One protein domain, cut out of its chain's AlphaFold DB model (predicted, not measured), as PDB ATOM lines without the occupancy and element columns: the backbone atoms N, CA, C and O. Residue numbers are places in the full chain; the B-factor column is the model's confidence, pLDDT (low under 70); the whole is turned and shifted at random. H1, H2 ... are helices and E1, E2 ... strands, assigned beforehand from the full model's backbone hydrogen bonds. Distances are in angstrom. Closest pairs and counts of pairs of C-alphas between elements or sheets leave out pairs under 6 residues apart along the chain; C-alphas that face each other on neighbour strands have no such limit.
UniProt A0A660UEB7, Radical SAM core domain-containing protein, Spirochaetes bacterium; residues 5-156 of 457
ATOM      1  N   GLY A   5     -21.783 -29.389  16.029       88.56
ATOM      2  CA  GLY A   5     -22.083 -30.604  15.270       88.56
ATOM      3  C   GLY A   5     -22.226 -30.310  13.775       88.56
ATOM      4  O   GLY A   5     -21.579 -30.956  12.957       88.56
ATOM      5  N   PHE A   6     -22.976 -29.264  13.417       89.00
ATOM      6  CA  PHE A   6     -23.078 -28.804  12.026       89.00
ATOM      7  C   PHE A   6     -21.709 -28.401  11.460       89.00
ATOM      8  O   PHE A   6     -21.372 -28.788  10.346       89.00
ATOM      9  N   HIS A   7     -20.904 -27.653  12.224       89.81
ATOM     10  CA  HIS A   7     -19.570 -27.215  11.789       89.81
ATOM     11  C   HIS A   7     -18.631 -28.399  11.550       89.81
ATOM     12  O   HIS A   7     -17.925 -28.422  10.545       89.81
ATOM     13  N   THR A   8     -18.679 -29.403  12.426       88.69
ATOM     14  CA  THR A   8     -17.888 -30.632  12.297       88.69
ATOM     15  C   THR A   8     -18.218 -31.362  11.001       88.69
ATOM     16  O   THR A   8     -17.311 -31.704  10.244       88.69
ATOM     17  N   ILE A   9     -19.508 -31.563  10.709       87.44
ATOM     18  CA  ILE A   9     -19.924 -32.256   9.483       87.44
ATOM     19  C   ILE A   9     -19.604 -31.426   8.251       87.44
ATOM     20  O   ILE A   9     -19.022 -31.956   7.310       87.44
ATOM     21  N   TYR A  10     -19.891 -30.126   8.276       89.25
ATOM     22  CA  TYR A  10     -19.556 -29.232   7.175       89.25
ATOM     23  C   TYR A  10     -18.060 -29.278   6.840       89.25
ATOM     24  O   TYR A  10     -17.699 -29.476   5.683       89.25
ATOM     25  N   HIS A  11     -17.190 -29.153   7.845       87.88
ATOM     26  CA  HIS A  11     -15.742 -29.191   7.654       87.88
ATOM     27  C   HIS A  11     -15.269 -30.530   7.091       87.88
ATOM     28  O   HIS A  11     -14.532 -30.566   6.109       87.88
ATOM     29  N   ARG A  12     -15.734 -31.637   7.679       85.19
ATOM     30  CA  ARG A  12     -15.323 -32.984   7.274       85.19
ATOM     31  C   ARG A  12     -15.793 -33.327   5.867       85.19
ATOM     32  O   ARG A  12     -14.979 -33.771   5.071       85.19
ATOM     33  N   VAL A  13     -17.065 -33.078   5.542       86.12
ATOM     34  CA  VAL A  13     -17.627 -33.319   4.201       86.12
ATOM     35  C   VAL A  13     -16.931 -32.444   3.156       86.12
ATOM     36  O   VAL A  13     -16.609 -32.931   2.079       86.12
ATOM     37  N   SER A  14     -16.640 -31.179   3.481       88.12
ATOM     38  CA  SER A  14     -15.901 -30.275   2.581       88.12
ATOM     39  C   SER A  14     -14.459 -30.721   2.318       88.12
ATOM     40  O   SER A  14     -13.866 -30.282   1.340       88.12
ATOM     41  N   GLY A  15     -13.889 -31.563   3.184       85.31
ATOM     42  CA  GLY A  15     -12.542 -32.106   3.022       85.31
ATOM     43  C   GLY A  15     -12.451 -33.300   2.065       85.31
ATOM     44  O   GLY A  15     -11.342 -33.714   1.736       85.31
ATOM     45  N   PHE A  16     -13.574 -33.870   1.613       83.31
ATOM     46  CA  PHE A  16     -13.553 -34.988   0.670       83.31
ATOM     47  C   PHE A  16     -13.189 -34.518  -0.742       83.31
ATOM     48  O   PHE A  16     -13.747 -33.556  -1.273       83.31
ATOM     49  N   HIS A  17     -12.271 -35.243  -1.383       82.75
ATOM     50  CA  HIS A  17     -11.876 -34.960  -2.757       82.75
ATOM     51  C   HIS A  17     -13.072 -35.092  -3.712       82.75
ATOM     52  O   HIS A  17     -13.768 -36.106  -3.715       82.75
ATOM     53  N   GLY A  18     -13.287 -34.078  -4.555       83.75
ATOM     54  CA  GLY A  18     -14.397 -34.046  -5.513       83.75
ATOM     55  C   GLY A  18     -15.749 -33.646  -4.913       83.75
ATOM     56  O   GLY A  18     -16.755 -33.720  -5.613       83.75
ATOM     57  N   VAL A  19     -15.791 -33.202  -3.652       87.56
ATOM     58  CA  VAL A  19     -17.027 -32.806  -2.967       87.56
ATOM     59  C   VAL A  19     -17.087 -31.298  -2.796       87.56
ATOM     60  O   VAL A  19     -16.171 -30.675  -2.264       87.56
ATOM     61  N   ARG A  20     -18.214 -30.704  -3.189       89.44
ATOM     62  CA  ARG A  20     -18.536 -29.313  -2.874       89.44
ATOM     63  C   ARG A  20     -19.679 -29.274  -1.870       89.44
ATOM     64  O   ARG A  20     -20.827 -29.521  -2.221       89.44
ATOM     65  N   CYS A  21     -19.376 -28.914  -0.627       89.31
ATOM     66  CA  CYS A  21     -20.403 -28.740   0.395       89.31
ATOM     67  C   CYS A  21     -20.909 -27.289   0.407       89.31
ATOM     68  O   CYS A  21     -20.135 -26.349   0.604       89.31
ATOM     69  N   ILE A  22     -22.216 -27.100   0.219       88.06
ATOM     70  CA  ILE A  22     -22.877 -25.793   0.308       88.06
ATOM     71  C   ILE A  22     -23.749 -25.782   1.559       88.06
ATOM     72  O   ILE A  22     -24.519 -26.704   1.811       88.06
ATOM     73  N   ARG A  23     -23.626 -24.721   2.358       86.38
ATOM     74  CA  ARG A  23     -24.492 -24.496   3.518       86.38
ATOM     75  C   ARG A  23     -25.744 -23.780   3.044       86.38
ATOM     76  O   ARG A  23     -25.626 -22.773   2.355       86.38
ATOM     77  N   VAL A  24     -26.912 -24.265   3.437       83.25
ATOM     78  CA  VAL A  24     -28.194 -23.654   3.082       83.25
ATOM     79  C   VAL A  24     -28.890 -23.220   4.362       83.25
ATOM     80  O   VAL A  24     -28.961 -23.988   5.324       83.25
ATOM     81  N   PHE A  25     -29.387 -21.984   4.382       75.69
ATOM     82  CA  PHE A  25     -30.112 -21.434   5.525       75.69
ATOM     83  C   PHE A  25     -31.500 -21.011   5.118       75.69
ATOM     84  O   PHE A  25     -31.697 -20.420   4.057       75.69
ATOM     85  N   TYR A  26     -32.421 -21.265   6.034       74.31
ATOM     86  CA  TYR A  26     -33.763 -20.746   5.975       74.31
ATOM     87  C   TYR A  26     -33.804 -19.374   6.662       74.31
ATOM     88  O   TYR A  26     -33.622 -19.286   7.882       74.31
ATOM     89  N   GLU A  27     -33.981 -18.294   5.894       64.12
ATOM     90  CA  GLU A  27     -34.106 -16.952   6.468       64.12
ATOM     91  C   GLU A  27     -35.483 -16.762   7.101       64.12
ATOM     92  O   GLU A  27     -36.520 -16.788   6.445       64.12
ATOM     93  N   ARG A  28     -35.506 -16.542   8.414       63.16
ATOM     94  CA  ARG A  28     -36.750 -16.396   9.167       63.16
ATOM     95  C   ARG A  28     -37.201 -14.936   9.211       63.16
ATOM     96  O   ARG A  28     -36.500 -14.088   9.760       63.16
ATOM     97  N   LYS A  29     -38.440 -14.667   8.785       56.75
ATOM     98  CA  LYS A  29     -39.211 -13.482   9.205       56.75
ATOM     99  C   LYS A  29     -40.472 -13.937   9.948       56.75
ATOM    100  O   LYS A  29     -41.254 -14.704   9.404       56.75
ATOM    101  N   GLY A  30     -40.672 -13.460  11.180       61.16
ATOM    102  CA  GLY A  30     -41.886 -13.730  11.970       61.16
ATOM    103  C   GLY A  30     -41.845 -14.977  12.868       61.16
ATOM    104  O   GLY A  30     -40.789 -15.561  13.132       61.16
ATOM    105  N   ASP A  31     -43.004 -15.347  13.415       65.19
ATOM    106  CA  ASP A  31     -43.195 -16.524  14.275       65.19
ATOM    107  C   ASP A  31     -43.370 -17.792  13.416       65.19
ATOM    108  O   ASP A  31     -44.129 -17.780  12.455       65.19
ATOM    109  N   ILE A  32     -42.672 -18.884  13.756       69.06
ATOM    110  CA  ILE A  32     -42.678 -20.155  13.002       69.06
ATOM    111  C   ILE A  32     -44.062 -20.825  12.982       69.06
ATOM    112  O   ILE A  32     -44.342 -21.664  12.133       69.06
ATOM    113  N   LEU A  33     -44.927 -20.452  13.927       67.69
ATOM    114  CA  LEU A  33     -46.295 -20.954  14.041       67.69
ATOM    115  C   LEU A  33     -47.345 -19.997  13.470       67.69
ATOM    116  O   LEU A  33     -48.541 -20.269  13.603       67.69
ATOM    117  N   SER A  34     -46.941 -18.858  12.903       62.06
ATOM    118  CA  SER A  34     -47.894 -17.875  12.393       62.06
ATOM    119  C   SER A  34     -48.478 -18.312  11.040       62.06
ATOM    120  O   SER A  34     -47.776 -18.946  10.252       62.06
ATOM    121  N   PRO A  35     -49.746 -17.986  10.724       59.78
ATOM    122  CA  PRO A  35     -50.324 -18.299   9.415       59.78
ATOM    123  C   PRO A  35     -49.549 -17.653   8.258       59.78
ATOM    124  O   PRO A  35     -49.405 -18.248   7.196       59.78
ATOM    125  N   GLU A  36     -48.986 -16.459   8.477       60.03
ATOM    126  CA  GLU A  36     -48.162 -15.750   7.489       60.03
ATOM    127  C   GLU A  36     -46.839 -16.463   7.212       60.03
ATOM    128  O   GLU A  36     -46.224 -16.217   6.172       60.03
ATOM    129  N   PHE A  37     -46.395 -17.326   8.132       59.75
ATOM    130  CA  PHE A  37     -45.248 -18.186   7.905       59.75
ATOM    131  C   PHE A  37     -45.550 -19.178   6.776       59.75
ATOM    132  O   PHE A  37     -44.677 -19.410   5.962       59.75
ATOM    133  N   PHE A  38     -46.772 -19.687   6.622       59.41
ATOM    134  CA  PHE A  38     -47.094 -20.699   5.602       59.41
ATOM    135  C   PHE A  38     -47.847 -20.152   4.378       59.41
ATOM    136  O   PHE A  38     -48.423 -20.918   3.613       59.41
ATOM    137  N   ASP A  39     -47.828 -18.835   4.165       60.97
ATOM    138  CA  ASP A  39     -48.527 -18.180   3.056       60.97
ATOM    139  C   ASP A  39     -47.926 -18.559   1.676       60.97
ATOM    140  O   ASP A  39     -46.796 -18.155   1.365       60.97
ATOM    141  N   PRO A  40     -48.672 -19.269   0.799       53.19
ATOM    142  CA  PRO A  40     -48.207 -19.658  -0.534       53.19
ATOM    143  C   PRO A  40     -47.949 -18.472  -1.474       53.19
ATOM    144  O   PRO A  40     -47.260 -18.633  -2.481       53.19
ATOM    145  N   LEU A  41     -48.497 -17.287  -1.186       51.47
ATOM    146  CA  LEU A  41     -48.248 -16.062  -1.955       51.47
ATOM    147  C   LEU A  41     -46.921 -15.398  -1.562       51.47
ATOM    148  O   LEU A  41     -46.400 -14.570  -2.307       51.47
ATOM    149  N   LYS A  42     -46.323 -15.811  -0.436       55.12
ATOM    150  CA  LYS A  42     -44.982 -15.414   0.018       55.12
ATOM    151  C   LYS A  42     -43.930 -16.498  -0.237       55.12
ATOM    152  O   LYS A  42     -42.921 -16.532   0.457       55.12
ATOM    153  N   LYS A  43     -44.125 -17.343  -1.259       49.59
ATOM    154  CA  LYS A  43     -43.225 -18.430  -1.727       49.59
ATOM    155  C   LYS A  43     -41.740 -18.072  -1.915       49.59
ATOM    156  O   LYS A  43     -40.936 -18.955  -2.181       49.59
ATOM    157  N   GLY A  44     -41.366 -16.801  -1.814       47.00
ATOM    158  CA  GLY A  44     -39.999 -16.320  -1.961       47.00
ATOM    159  C   GLY A  44     -39.268 -16.082  -0.643       47.00
ATOM    160  O   GLY A  44     -38.492 -15.135  -0.592       47.00
ATOM    161  N   ILE A  45     -39.496 -16.852   0.430       48.75
ATOM    162  CA  ILE A  45     -38.657 -16.702   1.633       48.75
ATOM    163  C   ILE A  45     -37.342 -17.454   1.413       48.75
ATOM    164  O   ILE A  45     -37.169 -18.611   1.774       48.75
ATOM    165  N   PHE A  46     -36.463 -16.728   0.733       50.28
ATOM    166  CA  PHE A  46     -35.095 -17.006   0.337       50.28
ATOM    167  C   PHE A  46     -34.406 -18.094   1.175       50.28
ATOM    168  O   PHE A  46     -34.046 -17.893   2.339       50.28
ATOM    169  N   LEU A  47     -34.086 -19.216   0.521       52.09
ATOM    170  CA  LEU A  47     -32.813 -19.858   0.817       52.09
ATOM    171  C   LEU A  47     -31.773 -18.768   0.561       52.09
ATOM    172  O   LEU A  47     -31.610 -18.343  -0.581       52.09
ATOM    173  N   SER A  48     -31.130 -18.270   1.617       50.94
ATOM    174  CA  SER A  48     -30.127 -17.180   1.555       50.94
ATOM    175  C   SER A  48     -29.058 -17.362   0.464       50.94
ATOM    176  O   SER A  48     -28.360 -16.422   0.097       50.94
ATOM    177  N   THR A  49     -28.922 -18.578  -0.064       58.59
ATOM    178  CA  THR A  49     -27.943 -18.987  -1.064       58.59
ATOM    179  C   THR A  49     -28.455 -19.055  -2.507       58.59
ATOM    180  O   THR A  49     -27.639 -19.276  -3.395       58.59
ATOM    181  N   GLY A  50     -29.757 -18.877  -2.776       65.81
ATOM    182  CA  GLY A  50     -30.312 -18.900  -4.142       65.81
ATOM    183  C   GLY A  50     -30.215 -20.252  -4.868       65.81
ATOM    184  O   GLY A  50     -30.361 -20.304  -6.085       65.81
ATOM    185  N   VAL A  51     -29.950 -21.339  -4.137       75.62
ATOM    186  CA  VAL A  51     -29.835 -22.709  -4.669       75.62
ATOM    187  C   VAL A  51     -31.143 -23.473  -4.475       75.62
ATOM    188  O   VAL A  51     -31.811 -23.272  -3.464       75.62
ATOM    189  N   ASN A  52     -31.491 -24.381  -5.387       84.25
ATOM    190  CA  ASN A  52     -32.585 -25.327  -5.174       84.25
ATOM    191  C   ASN A  52     -32.029 -26.610  -4.539       84.25
ATOM    192  O   ASN A  52     -31.020 -27.140  -4.998       84.25
ATOM    193  N   LEU A  53     -32.676 -27.136  -3.490       87.62
ATOM    194  CA  LEU A  53     -32.208 -28.366  -2.844       87.62
ATOM    195  C   LEU A  53     -32.198 -29.587  -3.795       87.62
ATOM    196  O   LEU A  53     -31.462 -30.532  -3.529       87.62
ATOM    197  N   LYS A  54     -32.968 -29.578  -4.897       87.75
ATOM    198  CA  LYS A  54     -33.003 -30.665  -5.898       87.75
ATOM    199  C   LYS A  54     -31.758 -30.755  -6.758       87.75
ATOM    200  O   LYS A  54     -31.514 -31.813  -7.324       87.75
ATOM    201  N   ASP A  55     -30.977 -29.685  -6.820       88.44
ATOM    202  CA  ASP A  55     -29.776 -29.630  -7.649       88.44
ATOM    203  C   ASP A  55     -28.568 -30.303  -6.969       88.44
ATOM    204  O   ASP A  55     -27.479 -30.346  -7.536       88.44
ATOM    205  N   PHE A  56     -28.736 -30.801  -5.740       92.00
ATOM    206  CA  PHE A  56     -27.686 -31.458  -4.968       92.00
ATOM    207  C   PHE A  56     -27.748 -32.974  -5.106       92.00
ATOM    208  O   PHE A  56     -28.827 -33.541  -5.201       92.00
ATOM    209  N   ASP A  57     -26.595 -33.634  -4.995       93.50
ATOM    210  CA  ASP A  57     -26.526 -35.098  -4.959       93.50
ATOM    211  C   ASP A  57     -27.029 -35.685  -3.630       93.50
ATOM    212  O   ASP A  57     -27.509 -36.812  -3.587       93.50
ATOM    213  N   ALA A  58     -26.923 -34.939  -2.528       93.44
ATOM    214  CA  ALA A  58     -27.418 -35.327  -1.208       93.44
ATOM    215  C   ALA A  58     -27.672 -34.099  -0.329       93.44
ATOM    216  O   ALA A  58     -26.996 -33.076  -0.456       93.44
ATOM    217  N   ILE A  59     -28.610 -34.221   0.613       93.81
ATOM    218  CA  ILE A  59     -28.988 -33.140   1.531       93.81
ATOM    219  C   ILE A  59     -28.771 -33.595   2.973       93.81
ATOM    220  O   ILE A  59     -29.263 -34.646   3.377       93.81
ATOM    221  N   PHE A  60     -28.086 -32.776   3.770       93.06
ATOM    222  CA  PHE A  60     -27.827 -33.043   5.186       93.06
ATOM    223  C   PHE A  60     -28.541 -32.022   6.072       93.06
ATOM    224  O   PHE A  60     -28.306 -30.819   5.961       93.06
ATOM    225  N   PHE A  61     -29.356 -32.506   7.007       93.69
ATOM    226  CA  PHE A  61     -29.971 -31.696   8.055       93.69
ATOM    227  C   PHE A  61     -29.393 -32.039   9.430       93.69
ATOM    228  O   PHE A  61     -29.215 -33.201   9.788       93.69
ATOM    229  N   SER A  62     -29.162 -31.006  10.239       91.50
ATOM    230  CA  SER A  62     -28.872 -31.140  11.668       91.50
ATOM    231  C   SER A  62     -29.963 -30.425  12.453       91.50
ATOM    232  O   SER A  62     -30.048 -29.199  12.394       91.50
ATOM    233  N   VAL A  63     -30.766 -31.171  13.209       92.75
ATOM    234  CA  VAL A  63     -31.915 -30.630  13.951       92.75
ATOM    235  C   VAL A  63     -31.648 -30.669  15.455       92.75
ATOM    236  O   VAL A  63     -31.323 -31.713  16.030       92.75
ATOM    237  N   SER A  64     -31.761 -29.502  16.094       90.31
ATOM    238  CA  SER A  64     -31.473 -29.315  17.522       90.31
ATOM    239  C   SER A  64     -32.725 -29.201  18.386       90.31
ATOM    240  O   SER A  64     -32.676 -29.608  19.544       90.31
ATOM    241  N   TYR A  65     -33.826 -28.684  17.837       90.94
ATOM    242  CA  TYR A  65     -35.096 -28.510  18.540       90.94
ATOM    243  C   TYR A  65     -36.240 -29.135  17.740       90.94
ATOM    244  O   TYR A  65     -36.216 -29.136  16.515       90.94
ATOM    245  N   GLU A  66     -37.270 -29.648  18.414       93.81
ATOM    246  CA  GLU A  66     -38.395 -30.313  17.738       93.81
ATOM    247  C   GLU A  66     -39.131 -29.379  16.777       93.81
ATOM    248  O   GLU A  66     -39.560 -29.793  15.705       93.81
ATOM    249  N   ILE A  67     -39.249 -28.100  17.133       90.06
ATOM    250  CA  ILE A  67     -39.957 -27.130  16.298       90.06
ATOM    251  C   ILE A  67     -39.207 -26.815  14.995       90.06
ATOM    252  O   ILE A  67     -39.822 -26.368  14.032       90.06
ATOM    253  N   ASP A  68     -37.903 -27.105  14.923       90.06
ATOM    254  CA  ASP A  68     -37.107 -26.884  13.714       90.06
ATOM    255  C   ASP A  68     -37.480 -27.853  12.581       90.06
ATOM    256  O   ASP A  68     -37.158 -27.575  11.425       90.06
ATOM    257  N   TYR A  69     -38.216 -28.940  12.858       93.31
ATOM    258  CA  TYR A  69     -38.793 -29.762  11.789       93.31
ATOM    259  C   TYR A  69     -39.736 -28.956  10.889       93.31
ATOM    260  O   TYR A  69     -39.822 -29.257   9.705       93.31
ATOM    261  N   LEU A  70     -40.382 -27.896  11.390       89.81
ATOM    262  CA  LEU A  70     -41.186 -27.001  10.548       89.81
ATOM    263  C   LEU A  70     -40.330 -26.259   9.514       89.81
ATOM    264  O   LEU A  70     -40.746 -26.117   8.365       89.81
ATOM    265  N   ASN A  71     -39.120 -25.837   9.897       87.69
ATOM    266  CA  ASN A  71     -38.176 -25.231   8.957       87.69
ATOM    267  C   ASN A  71     -37.729 -26.262   7.910       87.69
ATOM    268  O   ASN A  71     -37.692 -25.948   6.725       87.69
ATOM    269  N   LEU A  72     -37.448 -27.501   8.331       91.12
ATOM    270  CA  LEU A  72     -37.089 -28.595   7.424       91.12
ATOM    271  C   LEU A  72     -38.210 -28.887   6.417       91.12
ATOM    272  O   LEU A  72     -37.951 -28.910   5.216       91.12
ATOM    273  N   VAL A  73     -39.445 -29.078   6.895       91.19
ATOM    274  CA  VAL A  73     -40.626 -29.343   6.054       91.19
ATOM    275  C   VAL A  73     -40.763 -28.262   4.991       91.19
ATOM    276  O   VAL A  73     -40.906 -28.566   3.811       91.19
ATOM    277  N   ARG A  74     -40.630 -26.999   5.396       85.31
ATOM    278  CA  ARG A  74     -40.721 -25.865   4.486       85.31
ATOM    279  C   ARG A  74     -39.604 -25.838   3.447       85.31
ATOM    280  O   ARG A  74     -39.898 -25.695   2.265       85.31
ATOM    281  N   MET A  75     -38.352 -26.006   3.872       87.38
ATOM    282  CA  MET A  75     -37.201 -26.043   2.963       87.38
ATOM    283  C   MET A  75     -37.374 -27.118   1.882       87.38
ATOM    284  O   MET A  75     -37.068 -26.871   0.714       87.38
ATOM    285  N   LEU A  76     -37.896 -28.290   2.260       89.50
ATOM    286  CA  LEU A  76     -38.207 -29.370   1.326       89.50
ATOM    287  C   LEU A  76     -39.355 -28.985   0.379       89.50
ATOM    288  O   LEU A  76     -39.157 -29.024  -0.837       89.50
ATOM    289  N   SER A  77     -40.508 -28.554   0.904       87.19
ATOM    290  CA  SER A  77     -41.670 -28.173   0.084       87.19
ATOM    291  C   SER A  77     -41.354 -27.057  -0.917       87.19
ATOM    292  O   SER A  77     -41.717 -27.161  -2.088       87.19
ATOM    293  N   GLU A  78     -40.656 -25.999  -0.490       83.38
ATOM    294  CA  GLU A  78     -40.296 -24.859  -1.349       83.38
ATOM    295  C   GLU A  78     -39.275 -25.235  -2.431       83.38
ATOM    296  O   GLU A  78     -39.283 -24.657  -3.516       83.38
ATOM    297  N   SER A  79     -38.458 -26.263  -2.186       84.56
ATOM    298  CA  SER A  79     -37.544 -26.833  -3.185       84.56
ATOM    299  C   SER A  79     -38.219 -27.886  -4.084       84.56
ATOM    300  O   SER A  79     -37.565 -28.538  -4.893       84.56
ATOM    301  N   GLY A  80     -39.535 -28.088  -3.955       84.38
ATOM    302  CA  GLY A  80     -40.302 -29.057  -4.742       84.38
ATOM    303  C   GLY A  80     -40.121 -30.517  -4.309       84.38
ATOM    304  O   GLY A  80     -40.438 -31.426  -5.082       84.38
ATOM    305  N   PHE A  81     -39.583 -30.770  -3.115       83.25
ATOM    306  CA  PHE A  81     -39.561 -32.105  -2.513       83.25
ATOM    307  C   PHE A  81     -40.865 -32.378  -1.787       83.25
ATOM    308  O   PHE A  81     -41.453 -31.477  -1.192       83.25
ATOM    309  N   SER A  82     -41.262 -33.651  -1.726       92.44
ATOM    310  CA  SER A  82     -42.194 -34.043  -0.674       92.44
ATOM    311  C   SER A  82     -41.469 -34.018   0.679       92.44
ATOM    312  O   SER A  82     -40.410 -34.642   0.799       92.44
ATOM    313  N   PRO A  83     -42.021 -33.357   1.712       93.94
ATOM    314  CA  PRO A  83     -41.455 -33.409   3.058       93.94
ATOM    315  C   PRO A  83     -41.451 -34.811   3.662       93.94
ATOM    316  O   PRO A  83     -40.622 -35.103   4.518       93.94
ATOM    317  N   LEU A  84     -42.373 -35.677   3.230       96.50
ATOM    318  CA  LEU A  84     -42.452 -37.059   3.688       96.50
ATOM    319  C   LEU A  84     -41.542 -37.948   2.839       96.50
ATOM    320  O   LEU A  84     -41.719 -38.045   1.624       96.50
ATOM    321  N   SER A  85     -40.608 -38.647   3.486       95.12
ATOM    322  CA  SER A  85     -39.619 -39.525   2.843       95.12
ATOM    323  C   SER A  85     -40.265 -40.547   1.905       95.12
ATOM    324  O   SER A  85     -39.856 -40.676   0.753       95.12
ATOM    325  N   ARG A  86     -41.354 -41.188   2.348       93.62
ATOM    326  CA  ARG A  86     -42.107 -42.191   1.572       93.62
ATOM    327  C   ARG A  86     -42.703 -41.685   0.251       93.62
ATOM    328  O   ARG A  86     -43.034 -42.496  -0.604       93.62
ATOM    329  N   ASN A  87     -42.881 -40.372   0.106       94.75
ATOM    330  CA  ASN A  87     -43.506 -39.747  -1.060       94.75
ATOM    331  C   ASN A  87     -42.468 -39.153  -2.035       94.75
ATOM    332  O   ASN A  87     -42.850 -38.553  -3.041       94.75
ATOM    333  N   ARG A  88     -41.165 -39.266  -1.740       91.75
ATOM    334  CA  ARG A  88     -40.096 -38.741  -2.602       91.75
ATOM    335  C   ARG A  88     -39.786 -39.696  -3.754       91.75
ATOM    336  O   ARG A  88     -39.844 -40.915  -3.607       91.75
ATOM    337  N   GLN A  89     -39.448 -39.133  -4.912       89.62
ATOM    338  CA  GLN A  89     -39.120 -39.893  -6.120       89.62
ATOM    339  C   GLN A  89     -37.774 -40.594  -5.963       89.62
ATOM    340  O   GLN A  89     -36.925 -40.123  -5.211       89.62
ATOM    341  N   LYS A  90     -37.532 -41.690  -6.690       87.06
ATOM    342  CA  LYS A  90     -36.243 -42.411  -6.626       87.06
ATOM    343  C   LYS A  90     -35.043 -41.548  -7.032       87.06
ATOM    344  O   LYS A  90     -33.970 -41.744  -6.469       87.06
ATOM    345  N   ASP A  91     -35.262 -40.592  -7.932       87.94
ATOM    346  CA  ASP A  91     -34.230 -39.680  -8.437       87.94
ATOM    347  C   ASP A  91     -34.096 -38.387  -7.613       87.94
ATOM    348  O   ASP A  91     -33.155 -37.631  -7.827       87.94
ATOM    349  N   ASP A  92     -34.998 -38.120  -6.653       92.88
ATOM    350  CA  ASP A  92     -34.781 -37.024  -5.697       92.88
ATOM    351  C   ASP A  92     -33.556 -37.360  -4.824       92.88
ATOM    352  O   ASP A  92     -33.453 -38.508  -4.366       92.88
ATOM    353  N   PRO A  93     -32.684 -36.395  -4.483       94.00
ATOM    354  CA  PRO A  93     -31.525 -36.685  -3.648       94.00
ATOM    355  C   PRO A  93     -31.911 -37.256  -2.276       94.00
ATOM    356  O   PRO A  93     -32.938 -36.865  -1.696       94.00
ATOM    357  N   PRO A  94     -31.102 -38.185  -1.731       95.62
ATOM    358  CA  PRO A  94     -31.282 -38.673  -0.376       95.62
ATOM    359  C   PRO A  94     -31.140 -37.527   0.630       95.62
ATOM    360  O   PRO A  94     -30.235 -36.692   0.553       95.62
ATOM    361  N   VAL A  95     -32.042 -37.523   1.605       96.38
ATOM    362  CA  VAL A  95     -32.026 -36.632   2.761       96.38
ATOM    363  C   VAL A  95     -31.513 -37.427   3.949       96.38
ATOM    364  O   VAL A  95     -32.120 -38.413   4.373       96.38
ATOM    365  N   ILE A  96     -30.403 -36.956   4.497       95.44
ATOM    366  CA  ILE A  96     -29.756 -37.486   5.685       95.44
ATOM    367  C   ILE A  96     -30.003 -36.507   6.826       95.44
ATOM    368  O   ILE A  96     -29.810 -35.300   6.677       95.44
ATOM    369  N   ILE A  97     -30.423 -37.015   7.981       95.75
ATOM    370  CA  ILE A  97     -30.702 -36.188   9.151       95.75
ATOM    371  C   ILE A  97     -29.979 -36.704  10.392       95.75
ATOM    372  O   ILE A  97     -29.916 -37.905  10.654       95.75
ATOM    373  N   GLY A  98     -29.453 -35.773  11.180       93.94
ATOM    374  CA  GLY A  98     -28.838 -36.037  12.475       93.94
ATOM    375  C   GLY A  98     -29.073 -34.893  13.457       93.94
ATOM    376  O   GLY A  98     -29.841 -33.964  13.206       93.94
ATOM    377  N   GLY A  99     -28.394 -34.953  14.599       92.62
ATOM    378  CA  GLY A  99     -28.592 -34.017  15.707       92.62
ATOM    379  C   GLY A  99     -29.374 -34.643  16.857       92.62
ATOM    380  O   GLY A  99     -29.839 -35.782  16.774       92.62
ATOM    381  N   ILE A 100     -29.479 -33.912  17.966       92.88
ATOM    382  CA  ILE A 100     -29.956 -34.471  19.237       92.88
ATOM    383  C   ILE A 100     -31.419 -34.933  19.165       92.88
ATOM    384  O   ILE A 100     -31.731 -36.003  19.678       92.88
ATOM    385  N   VAL A 101     -32.285 -34.181  18.474       94.75
ATOM    386  CA  VAL A 101     -33.721 -34.485  18.352       94.75
ATOM    387  C   VAL A 101     -33.986 -35.648  17.382       94.75
ATOM    388  O   VAL A 101     -34.695 -36.583  17.758       94.75
ATOM    389  N   PRO A 102     -33.399 -35.683  16.168       95.88
ATOM    390  CA  PRO A 102     -33.516 -36.852  15.293       95.88
ATOM    391  C   PRO A 102     -32.946 -38.118  15.916       95.88
ATOM    392  O   PRO A 102     -33.511 -39.200  15.777       95.88
ATOM    393  N   SER A 103     -31.845 -37.977  16.655       95.12
ATOM    394  CA  SER A 103     -31.250 -39.110  17.345       95.12
ATOM    395  C   SER A 103     -32.117 -39.592  18.510       95.12
ATOM    396  O   SER A 103     -32.151 -40.798  18.757       95.12
ATOM    397  N   SER A 104     -32.835 -38.705  19.211       95.81
ATOM    398  CA  SER A 104     -33.735 -39.109  20.295       95.81
ATOM    399  C   SER A 104     -34.995 -39.803  19.783       95.81
ATOM    400  O   SER A 104     -35.388 -40.829  20.334       95.81
ATOM    401  N   ASN A 105     -35.603 -39.291  18.708       96.69
ATOM    402  CA  ASN A 105     -36.808 -39.865  18.111       96.69
ATOM    403  C   ASN A 105     -36.635 -40.135  16.602       96.69
ATOM    404  O   ASN A 105     -37.129 -39.366  15.767       96.69
ATOM    405  N   PRO A 106     -35.959 -41.239  16.233       96.25
ATOM    406  CA  PRO A 106     -35.694 -41.566  14.836       96.25
ATOM    407  C   PRO A 106     -36.957 -41.939  14.047       96.25
ATOM    408  O   PRO A 106     -36.948 -41.837  12.827       96.25
ATOM    409  N   GLU A 107     -38.061 -42.319  14.703       94.94
ATOM    410  CA  GLU A 107     -39.324 -42.637  14.013       94.94
ATOM    411  C   GLU A 107     -39.985 -41.394  13.409       94.94
ATOM    412  O   GLU A 107     -40.492 -41.449  12.290       94.94
ATOM    413  N   ILE A 108     -39.947 -40.271  14.135       97.00
ATOM    414  CA  ILE A 108     -40.364 -38.961  13.621       97.00
ATOM    415  C   ILE A 108     -39.381 -38.496  12.547       97.00
ATOM    416  O   ILE A 108     -39.794 -38.112  11.457       97.00
ATOM    417  N   ALA A 109     -38.076 -38.567  12.825       97.56
ATOM    418  CA  ALA A 109     -37.051 -38.113  11.888       97.56
ATOM    419  C   ALA A 109     -37.085 -38.876  10.553       97.56
ATOM    420  O   ALA A 109     -36.969 -38.267   9.492       97.56
ATOM    421  N   GLY A 110     -37.289 -40.195  10.598       96.94
ATOM    422  CA  GLY A 110     -37.363 -41.067   9.424       96.94
ATOM    423  C   GLY A 110     -38.615 -40.848   8.576       96.94
ATOM    424  O   GLY A 110     -38.622 -41.206   7.402       96.94
ATOM    425  N   ALA A 111     -39.650 -40.198   9.121       96.88
ATOM    426  CA  ALA A 111     -40.768 -39.731   8.307       96.88
ATOM    427  C   ALA A 111     -40.353 -38.582   7.370       96.88
ATOM    428  O   ALA A 111     -40.948 -38.430   6.307       96.88
ATOM    429  N   PHE A 112     -39.327 -37.800   7.733       96.69
ATOM    430  CA  PHE A 112     -38.816 -36.682   6.932       96.69
ATOM    431  C   PHE A 112     -37.583 -37.052   6.090       96.69
ATOM    432  O   PHE A 112     -37.411 -36.563   4.973       96.69
ATOM    433  N   ALA A 113     -36.722 -37.937   6.593       97.00
ATOM    434  CA  ALA A 113     -35.431 -38.281   5.993       97.00
ATOM    435  C   ALA A 113     -35.380 -39.723   5.465       97.00
ATOM    436  O   ALA A 113     -36.084 -40.592   5.966       97.00
ATOM    437  N   ASP A 114     -34.523 -39.984   4.473       96.69
ATOM    438  CA  ASP A 114     -34.249 -41.360   4.027       96.69
ATOM    439  C   ASP A 114     -33.342 -42.078   5.027       96.69
ATOM    440  O   ASP A 114     -33.517 -43.262   5.297       96.69
ATOM    441  N   ILE A 115     -32.373 -41.348   5.585       96.62
ATOM    442  CA  ILE A 115     -31.355 -41.884   6.484       96.62
ATOM    443  C   ILE A 115     -31.321 -41.018   7.741       96.62
ATOM    444  O   ILE A 115     -31.058 -39.817   7.678       96.62
ATOM    445  N   VAL A 116     -31.550 -41.629   8.901       97.06
ATOM    446  CA  VAL A 116     -31.355 -40.989  10.205       97.06
ATOM    447  C   VAL A 116     -30.071 -41.533  10.814       97.06
ATOM    448  O   VAL A 116     -29.979 -42.725  11.101       97.06
ATOM    449  N   TYR A 117     -29.091 -40.667  11.052       94.50
ATOM    450  CA  TYR A 117     -27.887 -41.044  11.784       94.50
ATOM    451  C   TYR A 117     -28.021 -40.655  13.258       94.50
ATOM    452  O   TYR A 117     -28.171 -39.477  13.597       94.50
ATOM    453  N   ARG A 118     -27.964 -41.653  14.145       93.12
ATOM    454  CA  ARG A 118     -28.106 -41.479  15.592       93.12
ATOM    455  C   ARG A 118     -26.744 -41.404  16.273       93.12
ATOM    456  O   ARG A 118     -26.021 -42.396  16.333       93.12
ATOM    457  N   GLY A 119     -26.459 -40.264  16.898       89.81
ATOM    458  CA  GLY A 119     -25.265 -40.069  17.724       89.81
ATOM    459  C   GLY A 119     -24.184 -39.215  17.062       89.81
ATOM    460  O   GLY A 119     -24.475 -38.274  16.326       89.81
ATOM    461  N   GLU A 120     -22.928 -39.504  17.388       87.44
ATOM    462  CA  GLU A 120     -21.762 -38.722  16.982       87.44
ATOM    463  C   GLU A 120     -21.251 -39.217  15.620       87.44
ATOM    464  O   GLU A 120     -20.763 -40.338  15.492       87.44
ATOM    465  N   LEU A 121     -21.406 -38.398  14.576       77.38
ATOM    466  CA  LEU A 121     -20.965 -38.729  13.217       77.38
ATOM    467  C   LEU A 121     -19.473 -38.394  13.059       77.38
ATOM    468  O   LEU A 121     -19.094 -37.403  12.439       77.38
ATOM    469  N   THR A 122     -18.620 -39.198  13.690       66.81
ATOM    470  CA  THR A 122     -17.156 -39.133  13.561       66.81
ATOM    471  C   THR A 122     -16.567 -40.547  13.562       66.81
ATOM    472  O   THR A 122     -17.191 -41.470  14.078       66.81
ATOM    473  N   GLY A 123     -15.373 -40.731  12.988       64.56
ATOM    474  CA  GLY A 123     -14.780 -42.065  12.815       64.56
ATOM    475  C   GLY A 123     -15.527 -42.885  11.754       64.56
ATOM    476  O   GLY A 123     -15.842 -42.350  10.691       64.56
ATOM    477  N   ASP A 124     -15.854 -44.140  12.069       57.44
ATOM    478  CA  ASP A 124     -16.517 -45.115  11.179       57.44
ATOM    479  C   ASP A 124     -17.884 -44.652  10.636       57.44
ATOM    480  O   ASP A 124     -18.379 -45.182   9.645       57.44
ATOM    481  N   GLY A 125     -18.492 -43.617  11.230       61.44
ATOM    482  CA  GLY A 125     -19.723 -43.001  10.725       61.44
ATOM    483  C   GLY A 125     -19.597 -42.405   9.312       61.44
ATOM    484  O   GLY A 125     -20.604 -42.254   8.619       61.44
ATOM    485  N   PHE A 126     -18.376 -42.128   8.834       72.94
ATOM    486  CA  PHE A 126     -18.138 -41.710   7.447       72.94
ATOM    487  C   PHE A 126     -18.337 -42.826   6.415       72.94
ATOM    488  O   PHE A 126     -18.500 -42.508   5.238       72.94
ATOM    489  N   ALA A 127     -18.467 -44.088   6.839       84.25
ATOM    490  CA  ALA A 127     -18.904 -45.176   5.966       84.25
ATOM    491  C   ALA A 127     -20.259 -44.870   5.298       84.25
ATOM    492  O   ALA A 127     -20.512 -45.307   4.178       84.25
ATOM    493  N   VAL A 128     -21.113 -44.049   5.934       89.19
ATOM    494  CA  VAL A 128     -22.342 -43.542   5.304       89.19
ATOM    495  C   VAL A 128     -22.018 -42.741   4.041       89.19
ATOM    496  O   VAL A 128     -22.628 -42.978   3.002       89.19
ATOM    497  N   LEU A 129     -21.051 -41.818   4.103       86.88
ATOM    498  CA  LEU A 129     -20.646 -41.036   2.933       86.88
ATOM    499  C   LEU A 129     -19.979 -41.919   1.882       86.88
ATOM    500  O   LEU A 129     -20.293 -41.789   0.705       86.88
ATOM    501  N   GLU A 130     -19.095 -42.828   2.289       89.19
ATOM    502  CA  GLU A 130     -18.409 -43.742   1.368       89.19
ATOM    503  C   GLU A 130     -19.397 -44.605   0.576       89.19
ATOM    504  O   GLU A 130     -19.273 -44.729  -0.644       89.19
ATOM    505  N   LEU A 131     -20.425 -45.142   1.241       92.81
ATOM    506  CA  LEU A 131     -21.492 -45.882   0.572       92.81
ATOM    507  C   LEU A 131     -22.324 -44.979  -0.342       92.81
ATOM    508  O   LEU A 131     -22.610 -45.366  -1.476       92.81
ATOM    509  N   LEU A 132     -22.660 -43.761   0.088       91.62
ATOM    510  CA  LEU A 132     -23.338 -42.798  -0.782       91.62
ATOM    511  C   LEU A 132     -22.515 -42.503  -2.052       91.62
ATOM    512  O   LEU A 132     -23.074 -42.535  -3.147       91.62
ATOM    513  N   PHE A 133     -21.192 -42.325  -1.949       90.69
ATOM    514  CA  PHE A 133     -20.306 -42.155  -3.110       90.69
ATOM    515  C   PHE A 133     -20.253 -43.399  -3.999       90.69
ATOM    516  O   PHE A 133     -20.414 -43.285  -5.217       90.69
ATOM    517  N   LYS A 134     -20.071 -44.589  -3.408       93.12
ATOM    518  CA  LYS A 134     -20.037 -45.882  -4.118       93.12
ATOM    519  C   LYS A 134     -21.276 -46.069  -4.995       93.12
ATOM    520  O   LYS A 134     -21.161 -46.487  -6.145       93.12
ATOM    521  N   TYR A 135     -22.444 -45.712  -4.469       94.44
ATOM    522  CA  TYR A 135     -23.728 -45.830  -5.158       94.44
ATOM    523  C   TYR A 135     -24.134 -44.571  -5.940       94.44
ATOM    524  O   TYR A 135     -25.239 -44.517  -6.486       94.44
ATOM    525  N   ARG A 136     -23.253 -43.564  -6.035       92.19
ATOM    526  CA  ARG A 136     -23.511 -42.278  -6.710       92.19
ATOM    527  C   ARG A 136     -24.823 -41.636  -6.251       92.19
ATOM    528  O   ARG A 136     -25.603 -41.165  -7.072       92.19
ATOM    529  N   PHE A 137     -25.074 -41.702  -4.944       92.19
ATOM    530  CA  PHE A 137     -26.243 -41.146  -4.260       92.19
ATOM    531  C   PHE A 137     -27.604 -41.686  -4.733       92.19
ATOM    532  O   PHE A 137     -28.649 -41.151  -4.372       92.19
ATOM    533  N   ARG A 138     -27.622 -42.782  -5.504       92.31
ATOM    534  CA  ARG A 138     -28.860 -43.401  -5.987       92.31
ATOM    535  C   ARG A 138     -29.522 -44.224  -4.892       92.31
ATOM    536  O   ARG A 138     -28.883 -45.067  -4.268       92.31
ATOM    537  N   LYS A 139     -30.830 -44.040  -4.719       93.38
ATOM    538  CA  LYS A 139     -31.644 -44.698  -3.685       93.38
ATOM    539  C   LYS A 139     -32.029 -46.126  -4.084       93.38
ATOM    540  O   LYS A 139     -33.174 -46.390  -4.454       93.38
ATOM    541  N   THR A 140     -31.055 -47.036  -4.069       93.88
ATOM    542  CA  THR A 140     -31.273 -48.460  -4.371       93.88
ATOM    543  C   THR A 140     -31.514 -49.283  -3.105       93.88
ATOM    544  O   THR A 140     -31.131 -48.879  -2.005       93.88
ATOM    545  N   SER A 141     -32.149 -50.448  -3.261       94.25
ATOM    546  CA  SER A 141     -32.325 -51.425  -2.179       94.25
ATOM    547  C   SER A 141     -30.985 -51.836  -1.575       94.25
ATOM    548  O   SER A 141     -30.838 -51.853  -0.362       94.25
ATOM    549  N   GLU A 142     -29.984 -52.079  -2.418       96.50
ATOM    550  CA  GLU A 142     -28.662 -52.556  -2.007       96.50
ATOM    551  C   GLU A 142     -27.920 -51.503  -1.178       96.50
ATOM    552  O   GLU A 142     -27.319 -51.840  -0.157       96.50
ATOM    553  N   LEU A 143     -28.007 -50.221  -1.564       95.56
ATOM    554  CA  LEU A 143     -27.453 -49.119  -0.777       95.56
ATOM    555  C   LEU A 143     -28.081 -49.082   0.619       95.56
ATOM    556  O   LEU A 143     -27.365 -48.981   1.613       95.56
ATOM    557  N   TYR A 144     -29.411 -49.137   0.703       95.88
ATOM    558  CA  TYR A 144     -30.116 -49.050   1.981       95.88
ATOM    559  C   TYR A 144     -29.904 -50.288   2.852       95.88
ATOM    560  O   TYR A 144     -29.746 -50.147   4.066       95.88
ATOM    561  N   ASP A 145     -29.780 -51.470   2.254       96.06
ATOM    562  CA  ASP A 145     -29.407 -52.691   2.962       96.06
ATOM    563  C   ASP A 145     -27.978 -52.613   3.518       96.06
ATOM    564  O   ASP A 145     -27.751 -53.003   4.664       96.06
ATOM    565  N   GLU A 146     -27.006 -52.092   2.757       96.06
ATOM    566  CA  GLU A 146     -25.638 -51.866   3.251       96.06
ATOM    567  C   GLU A 146     -25.597 -50.790   4.348       96.06
ATOM    568  O   GLU A 146     -25.013 -51.020   5.407       96.06
ATOM    569  N   LEU A 147     -26.267 -49.652   4.144       95.12
ATOM    570  CA  LEU A 147     -26.334 -48.567   5.126       95.12
ATOM    571  C   LEU A 147     -27.000 -49.010   6.432       95.12
ATOM    572  O   LEU A 147     -26.543 -48.624   7.504       95.12
ATOM    573  N   SER A 148     -28.045 -49.842   6.367       94.69
ATOM    574  CA  SER A 148     -28.757 -50.335   7.556       94.69
ATOM    575  C   SER A 148     -27.888 -51.182   8.495       94.69
ATOM    576  O   SER A 148     -28.250 -51.377   9.656       94.69
ATOM    577  N   LYS A 149     -26.741 -51.677   8.006       93.31
ATOM    578  CA  LYS A 149     -25.759 -52.444   8.788       93.31
ATOM    579  C   LYS A 149     -24.772 -51.547   9.535       93.31
ATOM    580  O   LYS A 149     -24.068 -52.039  10.414       93.31
ATOM    581  N   ILE A 150     -24.706 -50.256   9.206       92.06
ATOM    582  CA  ILE A 150     -23.849 -49.297   9.903       92.06
ATOM    583  C   ILE A 150     -24.476 -48.949  11.257       92.06
ATOM    584  O   ILE A 150     -25.657 -48.610  11.361       92.06
ATOM    585  N   SER A 151     -23.660 -48.986  12.309       91.06
ATOM    586  CA  SER A 151     -24.069 -48.588  13.657       91.06
ATOM    587  C   SER A 151     -24.685 -47.185  13.671       91.06
ATOM    588  O   SER A 151     -24.165 -46.250  13.067       91.06
ATOM    589  N   GLY A 152     -25.805 -47.029  14.379       92.00
ATOM    590  CA  GLY A 152     -26.512 -45.751  14.504       92.00
ATOM    591  C   GLY A 152     -27.359 -45.348  13.297       92.00
ATOM    592  O   GLY A 152     -28.123 -44.391  13.420       92.00
ATOM    593  N   VAL A 153     -27.290 -46.058  12.166       95.38
ATOM    594  CA  VAL A 153     -28.126 -45.767  10.996       95.38
ATOM    595  C   VAL A 153     -29.513 -46.377  11.156       95.38
ATOM    596  O   VAL A 153     -29.688 -47.592  11.240       95.38
ATOM    597  N   TYR A 154     -30.521 -45.515  11.159       96.69
ATOM    598  CA  TYR A 154     -31.921 -45.898  11.089       96.69
ATOM    599  C   TYR A 154     -32.512 -45.474   9.744       96.69
ATOM    600  O   TYR A 154     -32.499 -44.293   9.396       96.69
ATOM    601  N   ILE A 155     -33.063 -46.442   9.013       96.94
ATOM    602  CA  ILE A 155     -33.805 -46.234   7.768       96.94
ATOM    603  C   ILE A 155     -35.208 -46.798   7.972       96.94
ATOM    604  O   ILE A 155     -35.384 -47.975   8.310       96.94
ATOM    605  N   GLN A 156     -36.222 -45.956   7.777       94.56
ATOM    606  CA  GLN A 156     -37.608 -46.346   8.007       94.56
ATOM    607  C   GLN A 156     -38.029 -47.465   7.043       94.56
ATOM    608  O   GLN A 156     -37.931 -47.325   5.830       94.56
TER     609      GLN A 156
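AT A GLANCE: This is residues 5 to 156 of the 457 residues of the protein "Radical SAM core domain-containing protein" of Spirochaetes bacterium (UniProt A0A660UEB7). A small parallel sheet, E1 E2 E3, sits at the core; H5 covers part of one face, H4 is on that same face, and H1 and H3 come near edge strand E1. The helical hairpin H6 and H7 lies toward one end of the long axis, while short H2, in a long stretch of loop, lies far out toward the other. The 152 printed residues include seven named helices and three named strands, in the order H1 H2 E1 H3 E2 H4 H5 E3 H6 H7. The class is mostly helix, though under half of the residues, 69, are in named elements. The whole is compact, with a radius of gyration of the C-alphas of 15.2 A and spans of 43 by 32 by 29 A.

HOW THE PARTS SIT: Start at E1, residues 59 to 62, then find its parallel neighbour E2, residues 95 to 98, at 19 degrees; N 61 and O 96 are 2.8 A apart, within hydrogen-bond range. On the other side of E2 is E3, residues 115 to 117, parallel at 18 degrees, with N 97 and O 115 at 2.9 A. H5, residues 106 to 112, is on the sheet at a height of 8.6 A, over E3 and slantwise to it at 36 degrees on the local plane; the closest C-alphas are those of Gly 110 and Val 116, 6.1 A. On the same face is H4, residues 100 to 104, at a height of 6.6 A and over none of the strands, but only just: 2 of its 5 C-alphas fall on E2. E1, H3, E2 and E2, H4 H5, E3 are strand-helix-strand units, parallel neighbour strands with helices between them, each with a right-handed crossover. H3, residues 66 to 78, only grazes the sheet with residues 68 to 76, and H1, residues 5 to 14, only grazes it with residues 5 to 10. Residues 128 to 132 of H6, residues 123 to 134, touch H7, residues 141 to 147, in a helical hairpin at a shallow tilt of 20 degrees, opposite ways; the closest C-alphas are those of Val 128 and Leu 147, 6.4 A. H2, residues 35 to 38, is apart from H3, but only just, at 8.3 A. Every O i to N i+4 pair is within hydrogen-bond range in H1, H4 and H7, against 7 of 9 in H3, 5 of 8 in H6 and 1 of 3 in H5, which has 3 of 4 O i to N i+3 pairs within range; H2 is too short for an i+4 pair.

IN THESE COORDINATES: Find C-alpha 5 at (-22.083, -30.604, 15.270), where H1 begins; it runs 14.1 A. Find C-alpha 66 at (-38.395, -30.313, 17.738), where H3, the longest helix, begins its 19.9 A. H6 runs 18.1 A, E1 10.3 A and E2 10.2 A. H7 ends at C-alpha 147, (-26.334, -48.567, 5.126).

THE WHOLE: The C-alphas farthest apart are those of Leu 41 and Asp 124, 45.0 A, and the printed part has no cut. The links H1 to H2, H2 to E1 and H3 to E2 are long. Look for pLDDT under 70 at residues 27 to 50 and 122 to 125; the mean of the printed part is 85.0.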